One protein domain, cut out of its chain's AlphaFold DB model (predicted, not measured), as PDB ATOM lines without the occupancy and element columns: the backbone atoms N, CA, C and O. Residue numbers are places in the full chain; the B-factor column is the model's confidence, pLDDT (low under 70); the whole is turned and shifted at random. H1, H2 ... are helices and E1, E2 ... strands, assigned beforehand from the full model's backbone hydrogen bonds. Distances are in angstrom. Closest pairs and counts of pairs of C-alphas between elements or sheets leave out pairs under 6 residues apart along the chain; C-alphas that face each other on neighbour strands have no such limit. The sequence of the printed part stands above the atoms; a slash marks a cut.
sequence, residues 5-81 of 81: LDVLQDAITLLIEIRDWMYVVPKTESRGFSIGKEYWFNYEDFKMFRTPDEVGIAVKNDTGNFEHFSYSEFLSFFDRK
ATOM      1  N   LEU A   5     -12.873   1.726  -5.819       81.12
ATOM      2  CA  LEU A   5     -12.923   0.335  -6.269       81.12
ATOM      3  C   LEU A   5     -13.058  -0.658  -5.111       81.12
ATOM      4  O   LEU A   5     -13.752  -1.657  -5.262       81.12
ATOM      5  N   ASP A   6     -12.451  -0.380  -3.957       83.38
ATOM      6  CA  ASP A   6     -12.566  -1.247  -2.779       83.38
ATOM      7  C   ASP A   6     -13.994  -1.208  -2.219       83.38
ATOM      8  O   ASP A   6     -14.572  -2.251  -1.941       83.38
ATOM      9  N   VAL A   7     -14.618  -0.025  -2.175       82.94
ATOM     10  CA  VAL A   7     -16.026   0.117  -1.757       82.94
ATOM     11  C   VAL A   7     -16.980  -0.594  -2.726       82.94
ATOM     12  O   VAL A   7     -17.953  -1.212  -2.297       82.94
ATOM     13  N   LEU A   8     -16.716  -0.519  -4.035       79.12
ATOM     14  CA  LEU A   8     -17.507  -1.235  -5.042       79.12
ATOM     15  C   LEU A   8     -17.334  -2.749  -4.930       79.12
ATOM     16  O   LEU A   8     -18.320  -3.476  -5.027       79.12
ATOM     17  N   GLN A   9     -16.108  -3.216  -4.698       81.50
ATOM     18  CA  GLN A   9     -15.849  -4.629  -4.463       81.50
ATOM     19  C   GLN A   9     -16.594  -5.118  -3.221       81.50
ATOM     20  O   GLN A   9     -17.330  -6.091  -3.332       81.50
ATOM     21  N   ASP A  10     -16.485  -4.421  -2.090       82.94
ATOM     22  CA  ASP A  10     -17.183  -4.792  -0.856       82.94
ATOM     23  C   ASP A  10     -18.705  -4.838  -1.059       82.94
ATOM     24  O   ASP A  10     -19.373  -5.750  -0.576       82.94
ATOM     25  N   ALA A  11     -19.269  -3.897  -1.824       78.44
ATOM     26  CA  ALA A  11     -20.695  -3.880  -2.134       78.44
ATOM     27  C   ALA A  11     -21.133  -5.073  -3.001       78.44
ATOM     28  O   ALA A  11     -22.201  -5.642  -2.762       78.44
ATOM     29  N   ILE A  12     -20.332  -5.460  -4.001       77.25
ATOM     30  CA  ILE A  12     -20.636  -6.627  -4.836       77.25
ATOM     31  C   ILE A  12     -20.441  -7.915  -4.032       77.25
ATOM     32  O   ILE A  12     -21.313  -8.777  -4.077       77.25
ATOM     33  N   THR A  13     -19.366  -8.031  -3.249       79.00
ATOM     34  CA  THR A  13     -19.133  -9.168  -2.348       79.00
ATOM     35  C   THR A  13     -20.298  -9.342  -1.386       79.00
ATOM     36  O   THR A  13     -20.849 -10.431  -1.305       79.00
ATOM     37  N   LEU A  14     -20.754  -8.265  -0.742       76.44
ATOM     38  CA  LEU A  14     -21.902  -8.314   0.159       76.44
ATOM     39  C   LEU A  14     -23.183  -8.765  -0.558       76.44
ATOM     40  O   LEU A  14     -23.963  -9.540  -0.011       76.44
ATOM     41  N   LEU A  15     -23.414  -8.291  -1.785       71.62
ATOM     42  CA  LEU A  15     -24.557  -8.731  -2.587       71.62
ATOM     43  C   LEU A  15     -24.495 -10.223  -2.901       71.62
ATOM     44  O   LEU A  15     -25.527 -10.877  -2.821       71.62
ATOM     45  N   ILE A  16     -23.313 -10.742  -3.228       70.06
ATOM     46  CA  ILE A  16     -23.101 -12.165  -3.500       70.06
ATOM     47  C   ILE A  16     -23.267 -13.000  -2.226       70.06
ATOM     48  O   ILE A  16     -23.957 -14.010  -2.240       70.06
ATOM     49  N   GLU A  17     -22.652 -12.588  -1.118       72.19
ATOM     50  CA  GLU A  17     -22.644 -13.360   0.129       72.19
ATOM     51  C   GLU A  17     -24.014 -13.395   0.819       72.19
ATOM     52  O   GLU A  17     -24.341 -14.368   1.491       72.19
ATOM     53  N   ILE A  18     -24.832 -12.347   0.662       68.25
ATOM     54  CA  ILE A  18     -26.184 -12.301   1.241       68.25
ATOM     55  C   ILE A  18     -27.210 -13.004   0.343       68.25
ATOM     56  O   ILE A  18     -28.233 -13.490   0.833       68.25
ATOM     57  N   ARG A  19     -26.994 -13.018  -0.975       64.50
ATOM     58  CA  ARG A  19     -27.944 -13.565  -1.947       64.50
ATOM     59  C   ARG A  19     -27.289 -14.716  -2.702       64.50
ATOM     60  O   ARG A  19     -26.611 -14.492  -3.697       64.50
ATOM     61  N   ASP A  20     -27.623 -15.945  -2.307       67.94
ATOM     62  CA  ASP A  20     -27.245 -17.175  -3.030       67.94
ATOM     63  C   ASP A  20     -27.690 -17.176  -4.509       67.94
ATOM     64  O   ASP A  20     -27.229 -17.986  -5.319       67.94
ATOM     65  N   TRP A  21     -28.619 -16.283  -4.866       72.69
ATOM     66  CA  TRP A  21     -29.132 -16.097  -6.213       72.69
ATOM     67  C   TRP A  21     -29.610 -14.660  -6.455       72.69
ATOM     68  O   TRP A  21     -30.104 -13.976  -5.556       72.69
ATOM     69  N   MET A  22     -29.538 -14.222  -7.710       78.38
ATOM     70  CA  MET A  22     -30.083 -12.952  -8.174       78.38
ATOM     71  C   MET A  22     -31.036 -13.178  -9.339       78.38
ATOM     72  O   MET A  22     -30.708 -13.887 -10.289       78.38
ATOM     73  N   TYR A  23     -32.207 -12.552  -9.259       83.44
ATOM     74  CA  TYR A  23     -33.242 -12.630 -10.277       83.44
ATOM     75  C   TYR A  23     -33.407 -11.288 -10.976       83.44
ATOM     76  O   TYR A  23     -33.659 -10.266 -10.330       83.44
ATOM     77  N   VAL A  24     -33.232 -11.292 -12.293       85.44
ATOM     78  CA  VAL A  24     -33.247 -10.079 -13.107       85.44
ATOM     79  C   VAL A  24     -33.901 -10.293 -14.465       85.44
ATOM     80  O   VAL A  24     -33.914 -11.397 -15.009       85.44
ATOM     81  N   VAL A  25     -34.418  -9.205 -15.036       87.56
ATOM     82  CA  VAL A  25     -34.962  -9.166 -16.399       87.56
ATOM     83  C   VAL A  25     -34.230  -8.076 -17.187       87.56
ATOM     84  O   VAL A  25     -34.124  -6.952 -16.694       87.56
ATOM     85  N   PRO A  26     -33.687  -8.364 -18.380       88.62
ATOM     86  CA  PRO A  26     -33.007  -7.357 -19.185       88.62
ATOM     87  C   PRO A  26     -34.013  -6.342 -19.737       88.62
ATOM     88  O   PRO A  26     -35.110  -6.701 -20.171       88.62
ATOM     89  N   LYS A  27     -33.622  -5.068 -19.758       89.62
ATOM     90  CA  LYS A  27     -34.429  -3.982 -20.341       89.62
ATOM     91  C   LYS A  27     -34.373  -3.941 -21.863       89.62
ATOM     92  O   LYS A  27     -35.246  -3.343 -22.488       89.62
ATOM     93  N   THR A  28     -33.332  -4.519 -22.461       87.88
ATOM     94  CA  THR A  28     -33.092  -4.512 -23.908       87.88
ATOM     95  C   THR A  28     -32.592  -5.873 -24.393       87.88
ATOM     96  O   THR A  28     -31.950  -6.606 -23.643       87.88
ATOM     97  N   GLU A  29     -32.877  -6.222 -25.654       87.56
ATOM     98  CA  GLU A  29     -32.316  -7.423 -26.286       87.56
ATOM     99  C   GLU A  29     -30.880  -7.137 -26.740       87.56
ATOM    100  O   GLU A  29     -30.647  -6.551 -27.799       87.56
ATOM    101  N   SER A  30     -29.896  -7.474 -25.909       87.25
ATOM    102  CA  SER A  30     -28.485  -7.195 -26.189       87.25
ATOM    103  C   SER A  30     -27.563  -8.159 -25.458       87.25
ATOM    104  O   SER A  30     -27.962  -8.775 -24.474       87.25
ATOM    105  N   ARG A  31     -26.318  -8.291 -25.936       87.06
ATOM    106  CA  ARG A  31     -25.278  -9.148 -25.331       87.06
ATOM    107  C   ARG A  31     -25.730 -10.605 -25.125       87.06
ATOM    108  O   ARG A  31     -25.322 -11.276 -24.188       87.06
ATOM    109  N   GLY A  32     -26.611 -11.098 -25.998       87.88
ATOM    110  CA  GLY A  32     -27.181 -12.443 -25.886       87.88
ATOM    111  C   GLY A  32     -28.205 -12.615 -24.757       87.88
ATOM    112  O   GLY A  32     -28.454 -13.751 -24.360       87.88
ATOM    113  N   PHE A  33     -28.771 -11.520 -24.240       91.12
ATOM    114  CA  PHE A  33     -29.931 -11.511 -23.348       91.12
ATOM    115  C   PHE A  33     -31.191 -11.099 -24.117       91.12
ATOM    116  O   PHE A  33     -31.151 -10.161 -24.915       91.12
ATOM    117  N   SER A  34     -32.313 -11.765 -23.846       89.44
ATOM    118  CA  SER A  34     -33.622 -11.502 -24.447       89.44
ATOM    119  C   SER A  34     -34.603 -10.931 -23.423       89.44
ATOM    120  O   SER A  34     -34.727 -11.431 -22.303       89.44
ATOM    121  N   ILE A  35     -35.343  -9.894 -23.822       86.50
ATOM    122  CA  ILE A  35     -36.418  -9.312 -23.008       86.50
ATOM    123  C   ILE A  35     -37.522 -10.356 -22.820       86.50
ATOM    124  O   ILE A  35     -37.791 -11.174 -23.698       86.50
ATOM    125  N   GLY A  36     -38.176 -10.338 -21.657       80.75
ATOM    126  CA  GLY A  36     -39.261 -11.270 -21.340       80.75
ATOM    127  C   GLY A  36     -38.780 -12.658 -20.913       80.75
ATOM    128  O   GLY A  36     -39.600 -13.473 -20.495       80.75
ATOM    129  N   LYS A  37     -37.465 -12.907 -20.948       84.44
ATOM    130  CA  LYS A  37     -36.835 -14.019 -20.245       84.44
ATOM    131  C   LYS A  37     -36.365 -13.559 -18.872       84.44
ATOM    132  O   LYS A  37     -35.859 -12.453 -18.694       84.44
ATOM    133  N   GLU A  38     -36.554 -14.433 -17.900       83.31
ATOM    134  CA  GLU A  38     -36.138 -14.199 -16.530       83.31
ATOM    135  C   GLU A  38     -34.816 -14.920 -16.280       83.31
ATOM    136  O   GLU A  38     -34.690 -16.115 -16.559       83.31
ATOM    137  N   TYR A  39     -33.827 -14.186 -15.779       85.38
ATOM    138  CA  TYR A  39     -32.490 -14.708 -15.535       85.38
ATOM    139  C   TYR A  39     -32.278 -14.891 -14.046       85.38
ATOM    140  O   TYR A  39     -32.451 -13.963 -13.257       85.38
ATOM    141  N   TRP A  40     -31.891 -16.111 -13.693       84.06
ATOM    142  CA  TRP A  40     -31.485 -16.498 -12.355       84.06
ATOM    143  C   TRP A  40     -29.989 -16.765 -12.387       84.06
ATOM    144  O   TRP A  40     -29.550 -17.739 -12.995       84.06
ATOM    145  N   PHE A  41     -29.215 -15.901 -11.744       82.19
ATOM    146  CA  PHE A  41     -27.782 -16.103 -11.574       82.19
ATOM    147  C   PHE A  41     -27.531 -16.614 -10.164       82.19
ATOM    148  O   PHE A  41     -27.841 -15.921  -9.196       82.19
ATOM    149  N   ASN A  42     -27.008 -17.830 -10.047       74.44
ATOM    150  CA  ASN A  42     -26.447 -18.339  -8.797       74.44
ATOM    151  C   ASN A  42     -24.970 -17.907  -8.677       74.44
ATOM    152  O   ASN A  42     -24.418 -17.293  -9.592       74.44
ATOM    153  N   TYR A  43     -24.317 -18.252  -7.566       66.50
ATOM    154  CA  TYR A  43     -22.896 -17.955  -7.346       66.50
ATOM    155  C   TYR A  43     -21.963 -18.499  -8.453       66.50
ATOM    156  O   TYR A  43     -20.939 -17.896  -8.753       66.50
ATOM    157  N   GLU A  44     -22.293 -19.629  -9.087       67.25
ATOM    158  CA  GLU A  44     -21.456 -20.230 -10.141       67.25
ATOM    159  C   GLU A  44     -21.577 -19.491 -11.488       67.25
ATOM    160  O   GLU A  44     -20.605 -19.398 -12.249       67.25
ATOM    161  N   ASP A  45     -22.756 -18.925 -11.752       70.06
ATOM    162  CA  ASP A  45     -23.091 -18.156 -12.952       70.06
ATOM    163  C   ASP A  45     -22.827 -16.645 -12.801       70.06
ATOM    164  O   ASP A  45     -22.993 -15.894 -13.766       70.06
ATOM    165  N   PHE A  46     -22.377 -16.206 -11.618       73.75
ATOM    166  CA  PHE A  46     -22.063 -14.818 -11.278       73.75
ATOM    167  C   PHE A  46     -20.603 -14.685 -10.834       73.75
ATOM    168  O   PHE A  46     -20.224 -15.097  -9.742       73.75
ATOM    169  N   LYS A  47     -19.754 -14.074 -11.664       77.56
ATOM    170  CA  LYS A  47     -18.328 -13.899 -11.345       77.56
ATOM    171  C   LYS A  47     -17.993 -12.431 -11.207       77.56
ATOM    172  O   LYS A  47     -18.200 -11.664 -12.140       77.56
ATOM    173  N   MET A  48     -17.417 -12.032 -10.079       79.00
ATOM    174  CA  MET A  48     -16.766 -10.726 -10.024       79.00
ATOM    175  C   MET A  48     -15.489 -10.752 -10.852       79.00
ATOM    176  O   MET A  48     -14.756 -11.743 -10.848       79.00
ATOM    177  N   PHE A  49     -15.179  -9.632 -11.485       82.12
ATOM    178  CA  PHE A  49     -13.846  -9.383 -12.011       82.12
ATOM    179  C   PHE A  49     -13.339  -8.039 -11.500       82.12
ATOM    180  O   PHE A  49     -14.109  -7.100 -11.290       82.12
ATOM    181  N   ARG A  50     -12.026  -7.962 -11.288       81.12
ATOM    182  CA  ARG A  50     -11.332  -6.735 -10.910       81.12
ATOM    183  C   ARG A  50     -10.148  -6.535 -11.838       81.12
ATOM    184  O   ARG A  50      -9.308  -7.421 -11.983       81.12
ATOM    185  N   THR A  51     -10.088  -5.360 -12.441       81.75
ATOM    186  CA  THR A  51      -8.907  -4.824 -13.113       81.75
ATOM    187  C   THR A  51      -8.327  -3.697 -12.244       81.75
ATOM    188  O   THR A  51      -8.935  -3.315 -11.239       81.75
ATOM    189  N   PRO A  52      -7.139  -3.158 -12.571       82.50
ATOM    190  CA  PRO A  52      -6.609  -1.988 -11.872       82.50
ATOM    191  C   PRO A  52      -7.545  -0.770 -11.909       82.50
ATOM    192  O   PRO A  52      -7.514   0.037 -10.984       82.50
ATOM    193  N   ASP A  53      -8.385  -0.673 -12.943       83.00
ATOM    194  CA  ASP A  53      -9.216   0.498 -13.228       83.00
ATOM    195  C   ASP A  53     -10.718   0.263 -12.971       83.00
ATOM    196  O   ASP A  53     -11.487   1.220 -12.905       83.00
ATOM    197  N   GLU A  54     -11.158  -0.992 -12.812       82.19
ATOM    198  CA  GLU A  54     -12.580  -1.348 -12.765       82.19
ATOM    199  C   GLU A  54     -12.872  -2.566 -11.875       82.19
ATOM    200  O   GLU A  54     -12.091  -3.514 -11.790       82.19
ATOM    201  N   VAL A  55     -14.053  -2.566 -11.251       83.75
ATOM    202  CA  VAL A  55     -14.671  -3.754 -10.652       83.75
ATOM    203  C   VAL A  55     -16.034  -3.966 -11.305       83.75
ATOM    204  O   VAL A  55     -16.833  -3.032 -11.419       83.75
ATOM    205  N   GLY A  56     -16.307  -5.201 -11.715       86.31
ATOM    206  CA  GLY A  56     -17.523  -5.544 -12.433       86.31
ATOM    207  C   GLY A  56     -18.014  -6.960 -12.174       86.31
ATOM    208  O   GLY A  56     -17.502  -7.697 -11.329       86.31
ATOM    209  N   ILE A  57     -19.053  -7.311 -12.919       86.69
ATOM    210  CA  ILE A  57     -19.826  -8.540 -12.831       86.69
ATOM    211  C   ILE A  57     -19.809  -9.217 -14.198       86.69
ATOM    212  O   ILE A  57     -20.117  -8.589 -15.206       86.69
ATOM    213  N   ALA A  58     -19.509 -10.507 -14.229       88.44
ATOM    214  CA  ALA A  58     -19.675 -11.362 -15.389       88.44
ATOM    215  C   ALA A  58     -20.841 -12.328 -15.160       88.44
ATOM    216  O   ALA A  58     -20.852 -13.047 -14.158       88.44
ATOM    217  N   VAL A  59     -21.791 -12.367 -16.091       88.31
ATOM    218  CA  VAL A  59     -22.956 -13.265 -16.044       88.31
ATOM    219  C   VAL A  59     -23.137 -14.016 -17.353       88.31
ATOM    220  O   VAL A  59     -22.803 -13.512 -18.424       88.31
ATOM    221  N   LYS A  60     -23.656 -15.241 -17.275       88.81
ATOM    222  CA  LYS A  60     -23.824 -16.110 -18.441       88.81
ATOM    223  C   LYS A  60     -25.100 -15.774 -19.223       88.81
ATOM    224  O   LYS A  60     -26.187 -15.740 -18.658       88.81
ATOM    225  N   ASN A  61     -24.971 -15.545 -20.525       89.38
ATOM    226  CA  ASN A  61     -26.086 -15.225 -21.414       89.38
ATOM    227  C   ASN A  61     -26.749 -16.479 -22.021       89.38
ATOM    228  O   ASN A  61     -26.347 -17.612 -21.744       89.38
ATOM    229  N   ASP A  62     -27.746 -16.288 -22.892       86.69
ATOM    230  CA  ASP A  62     -28.516 -17.389 -23.496       86.69
ATOM    231  C   ASP A  62     -27.684 -18.313 -24.383       86.69
ATOM    232  O   ASP A  62     -28.014 -19.485 -24.557       86.69
ATOM    233  N   THR A  63     -26.589 -17.792 -24.929       86.88
ATOM    234  CA  THR A  63     -25.653 -18.552 -25.765       86.88
ATOM    235  C   THR A  63     -24.602 -19.302 -24.950       86.88
ATOM    236  O   THR A  63     -23.772 -20.011 -25.511       86.88
ATOM    237  N   GLY A  64     -24.638 -19.169 -23.623       85.44
ATOM    238  CA  GLY A  64     -23.683 -19.785 -22.713       85.44
ATOM    239  C   GLY A  64     -22.361 -19.028 -22.572       85.44
ATOM    240  O   GLY A  64     -21.448 -19.548 -21.927       85.44
ATOM    241  N   ASN A  65     -22.262 -17.821 -23.129       88.88
ATOM    242  CA  ASN A  65     -21.091 -16.957 -23.017       88.88
ATOM    243  C   ASN A  65     -21.193 -16.063 -21.778       88.88
ATOM    244  O   ASN A  65     -22.284 -15.635 -21.408       88.88
ATOM    245  N   PHE A  66     -20.056 -15.776 -21.142       88.12
ATOM    246  CA  PHE A  66     -19.997 -14.807 -20.049       88.12
ATOM    247  C   PHE A  66     -19.894 -13.389 -20.604       88.12
ATOM    248  O   PHE A  66     -18.956 -13.065 -21.332       88.12
ATOM    249  N   GLU A  67     -20.833 -12.547 -20.202       91.50
ATOM    250  CA  GLU A  67     -20.879 -11.129 -20.523       91.50
ATOM    251  C   GLU A  67     -20.447 -10.315 -19.318       91.50
ATOM    252  O   GLU A  67     -20.952 -10.520 -18.213       91.50
ATOM    253  N   HIS A  68     -19.522  -9.388 -19.543       90.38
ATOM    254  CA  HIS A  68     -18.964  -8.528 -18.510       90.38
ATOM    255  C   HIS A  68     -19.720  -7.201 -18.460       90.38
ATOM    256  O   HIS A  68     -20.017  -6.595 -19.489       90.38
ATOM    257  N   PHE A  69     -19.991  -6.740 -17.248       88.00
ATOM    258  CA  PHE A  69     -20.659  -5.487 -16.948       88.00
ATOM    259  C   PHE A  69     -19.894  -4.774 -15.842       88.00
ATOM    260  O   PHE A  69     -19.507  -5.402 -14.856       88.00
ATOM    261  N   SER A  70     -19.757  -3.455 -15.933       85.38
ATOM    262  CA  SER A  70     -19.481  -2.681 -14.719       85.38
ATOM    263  C   SER A  70     -20.654  -2.838 -13.744       85.38
ATOM    264  O   SER A  70     -21.784  -3.117 -14.160       85.38
ATOM    265  N   TYR A  71     -20.437  -2.616 -12.446       79.06
ATOM    266  CA  TYR A  71     -21.537  -2.683 -11.476       79.06
ATOM    267  C   TYR A  71     -22.714  -1.770 -11.863       79.06
ATOM    268  O   TYR A  71     -23.868  -2.195 -11.883       79.06
ATOM    269  N   SER A  72     -22.422  -0.524 -12.241       82.94
ATOM    270  CA  SER A  72     -23.425   0.461 -12.656       82.94
ATOM    271  C   SER A  72     -24.143   0.060 -13.946       82.94
ATOM    272  O   SER A  72     -25.351   0.267 -14.075       82.94
ATOM    273  N   GLU A  73     -23.412  -0.521 -14.900       88.38
ATOM    274  CA  GLU A  73     -23.987  -1.012 -16.151       88.38
ATOM    275  C   GLU A  73     -24.931  -2.183 -15.890       88.38
ATOM    276  O   GLU A  73     -26.041  -2.186 -16.415       88.38
ATOM    277  N   PHE A  74     -24.546  -3.115 -15.015       86.62
ATOM    278  CA  PHE A  74     -25.388  -4.239 -14.622       86.62
ATOM    279  C   PHE A  74     -26.724  -3.757 -14.037       86.62
ATOM    280  O   PHE A  74     -27.785  -4.186 -14.486       86.62
ATOM    281  N   LEU A  75     -26.688  -2.807 -13.093       83.81
ATOM    282  CA  LEU A  75     -27.898  -2.208 -12.506       83.81
ATOM    283  C   LEU A  75     -28.762  -1.454 -13.523       83.81
ATOM    284  O   LEU A  75     -29.973  -1.335 -13.351       83.81
ATOM    285  N   SER A  76     -28.131  -0.881 -14.545       87.81
ATOM    286  CA  SER A  76     -28.836  -0.115 -15.569       87.81
ATOM    287  C   SER A  76     -29.492  -1.037 -16.589       87.81
ATOM    288  O   SER A  76     -30.627  -0.779 -16.983       87.81
ATOM    289  N   PHE A  77     -28.795  -2.103 -16.985       88.38
ATOM    290  CA  PHE A  77     -29.211  -3.065 -18.001       88.38
ATOM    291  C   PHE A  77     -30.326  -3.994 -17.514       88.38
ATOM    292  O   PHE A  77     -31.256  -4.295 -18.263       88.38
ATOM    293  N   PHE A  78     -30.250  -4.413 -16.254       87.75
ATOM    294  CA  PHE A  78     -31.196  -5.330 -15.642       87.75
ATOM    295  C   PHE A  78     -32.166  -4.606 -14.711       87.75
ATOM    296  O   PHE A  78     -31.758  -3.822 -13.856       87.75
ATOM    297  N   ASP A  79     -33.453  -4.925 -14.821       82.31
ATOM    298  CA  ASP A  79     -34.404  -4.650 -13.752       82.31
ATOM    299  C   ASP A  79     -34.370  -5.773 -12.722       82.31
ATOM    300  O   ASP A  79     -34.441  -6.962 -13.048       82.31
ATOM    301  N   ARG A  80     -34.263  -5.370 -11.456       76.12
ATOM    302  CA  ARG A  80     -34.425  -6.253 -10.303       76.12
ATOM    303  C   ARG A  80     -35.918  -6.355 -10.013       76.12
ATOM    304  O   ARG A  80     -36.559  -5.326  -9.800       76.12
ATOM    305  N   LYS A  81     -36.453  -7.570 -10.024       65.06
ATOM    306  CA  LYS A  81     -37.817  -7.851  -9.565       65.06
ATOM    307  C   LYS A  81     -37.814  -8.319  -8.116       65.06
ATOM    308  O   LYS A  81     -36.835  -8.985  -7.713       65.06
TER     309      LYS A  81
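What this domain is: This is residues 5 to 81 of the 81 residues of an uncharacterized protein of Bacillus wiedmannii (UniProt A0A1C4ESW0). Two small three-stranded sheets make up the strand part of the domain, one of E3, E4 and E5, with E4 and E5 nearest the mean of the C-alphas, and one of E2, E1 and E6, whose edge strand E2 comes near E4 of the first. Two helices cover one face of the sheet E3 E4 E5, the longer H1 along its strands and the short H2 leading from E5 into E6 of the other sheet. The printed part has 77 residues, with two named helices and six named strands in the order H1, E1, E2, E3, E4, E5, H2, E6. Both sheets are antiparallel, in the orders E2 - E1 - E6 and E3 - E4 - E5, and the class is mixed, helices and strands. The whole is compact, with a radius of gyration of the C-alphas of 11.9 A and spans of 34 by 25 by 20 A.

How they stand to each other: H1, residues 5 to 18, is on the sheet of E3, residues 46 to 50, E4, residues 55 to 60, and E5, residues 66 to 70. It lies over E3 and E4 at a height over the sheet of 9.8 A and runs along the strands, at 14 degrees to E3 on the local plane. The closest C-alphas of H1 and E4 are those of Leu 5 and Val 55, 6.2 A apart. E1, residues 21 to 26, and E2, residues 39 to 42, form an antiparallel hairpin, with N 22 and O 41 within hydrogen-bond range at 2.8 A. The closest C-alphas of E2 and E4 are those of Phe 41 and Val 59, 7.2 A apart. E3, E4 and E5 form a meander, each strand the antiparallel neighbour of the one before: N 58 and O 47 are 2.7 A apart, and N 57 and O 69 are 2.8 A apart. H2, residues 71 to 77, lies over E5 on the same face as H1, at a height over the sheet of 6.7 A, and runs only just slantwise to the strands, at 57 degrees to E5 on the local plane. H1 and H2 are close but not clearly touching, with the C-alphas of Leu 8 and Tyr 71 the closest at 7.7 A. E6, residues 78 to 80, is the antiparallel neighbour of E1, with N 79 and O 25 2.8 A apart, and is apart from E2. In H1 and H2 every O i to N i+4 pair is within hydrogen-bond range.

Where its parts are: H1 begins at C-alpha 5, at (-12.923, 0.335, -6.269), and is 19.8 A long. E1 measures 16.1 A, E2 9.8 A, E3 13.4 A, E4 17.2 A and E5 13.3 A. E4 begins at C-alpha 55, at (-14.671, -3.754, -10.652). H2 measures 10.1 A, and E6, 6.3 A long, ends at C-alpha 80, at (-34.425, -6.253, -10.303).

The domain as a whole: The two C-alphas farthest apart, those of Gly 36 and Pro 52, are 35.2 A apart. The printed part has no cut. The link from E1 to E2, residues 27 to 38, is long, and the other links are tight. The mean pLDDT of the printed part is 82.1, and residues 18 to 20, 43 to 44 and 81 are under 70.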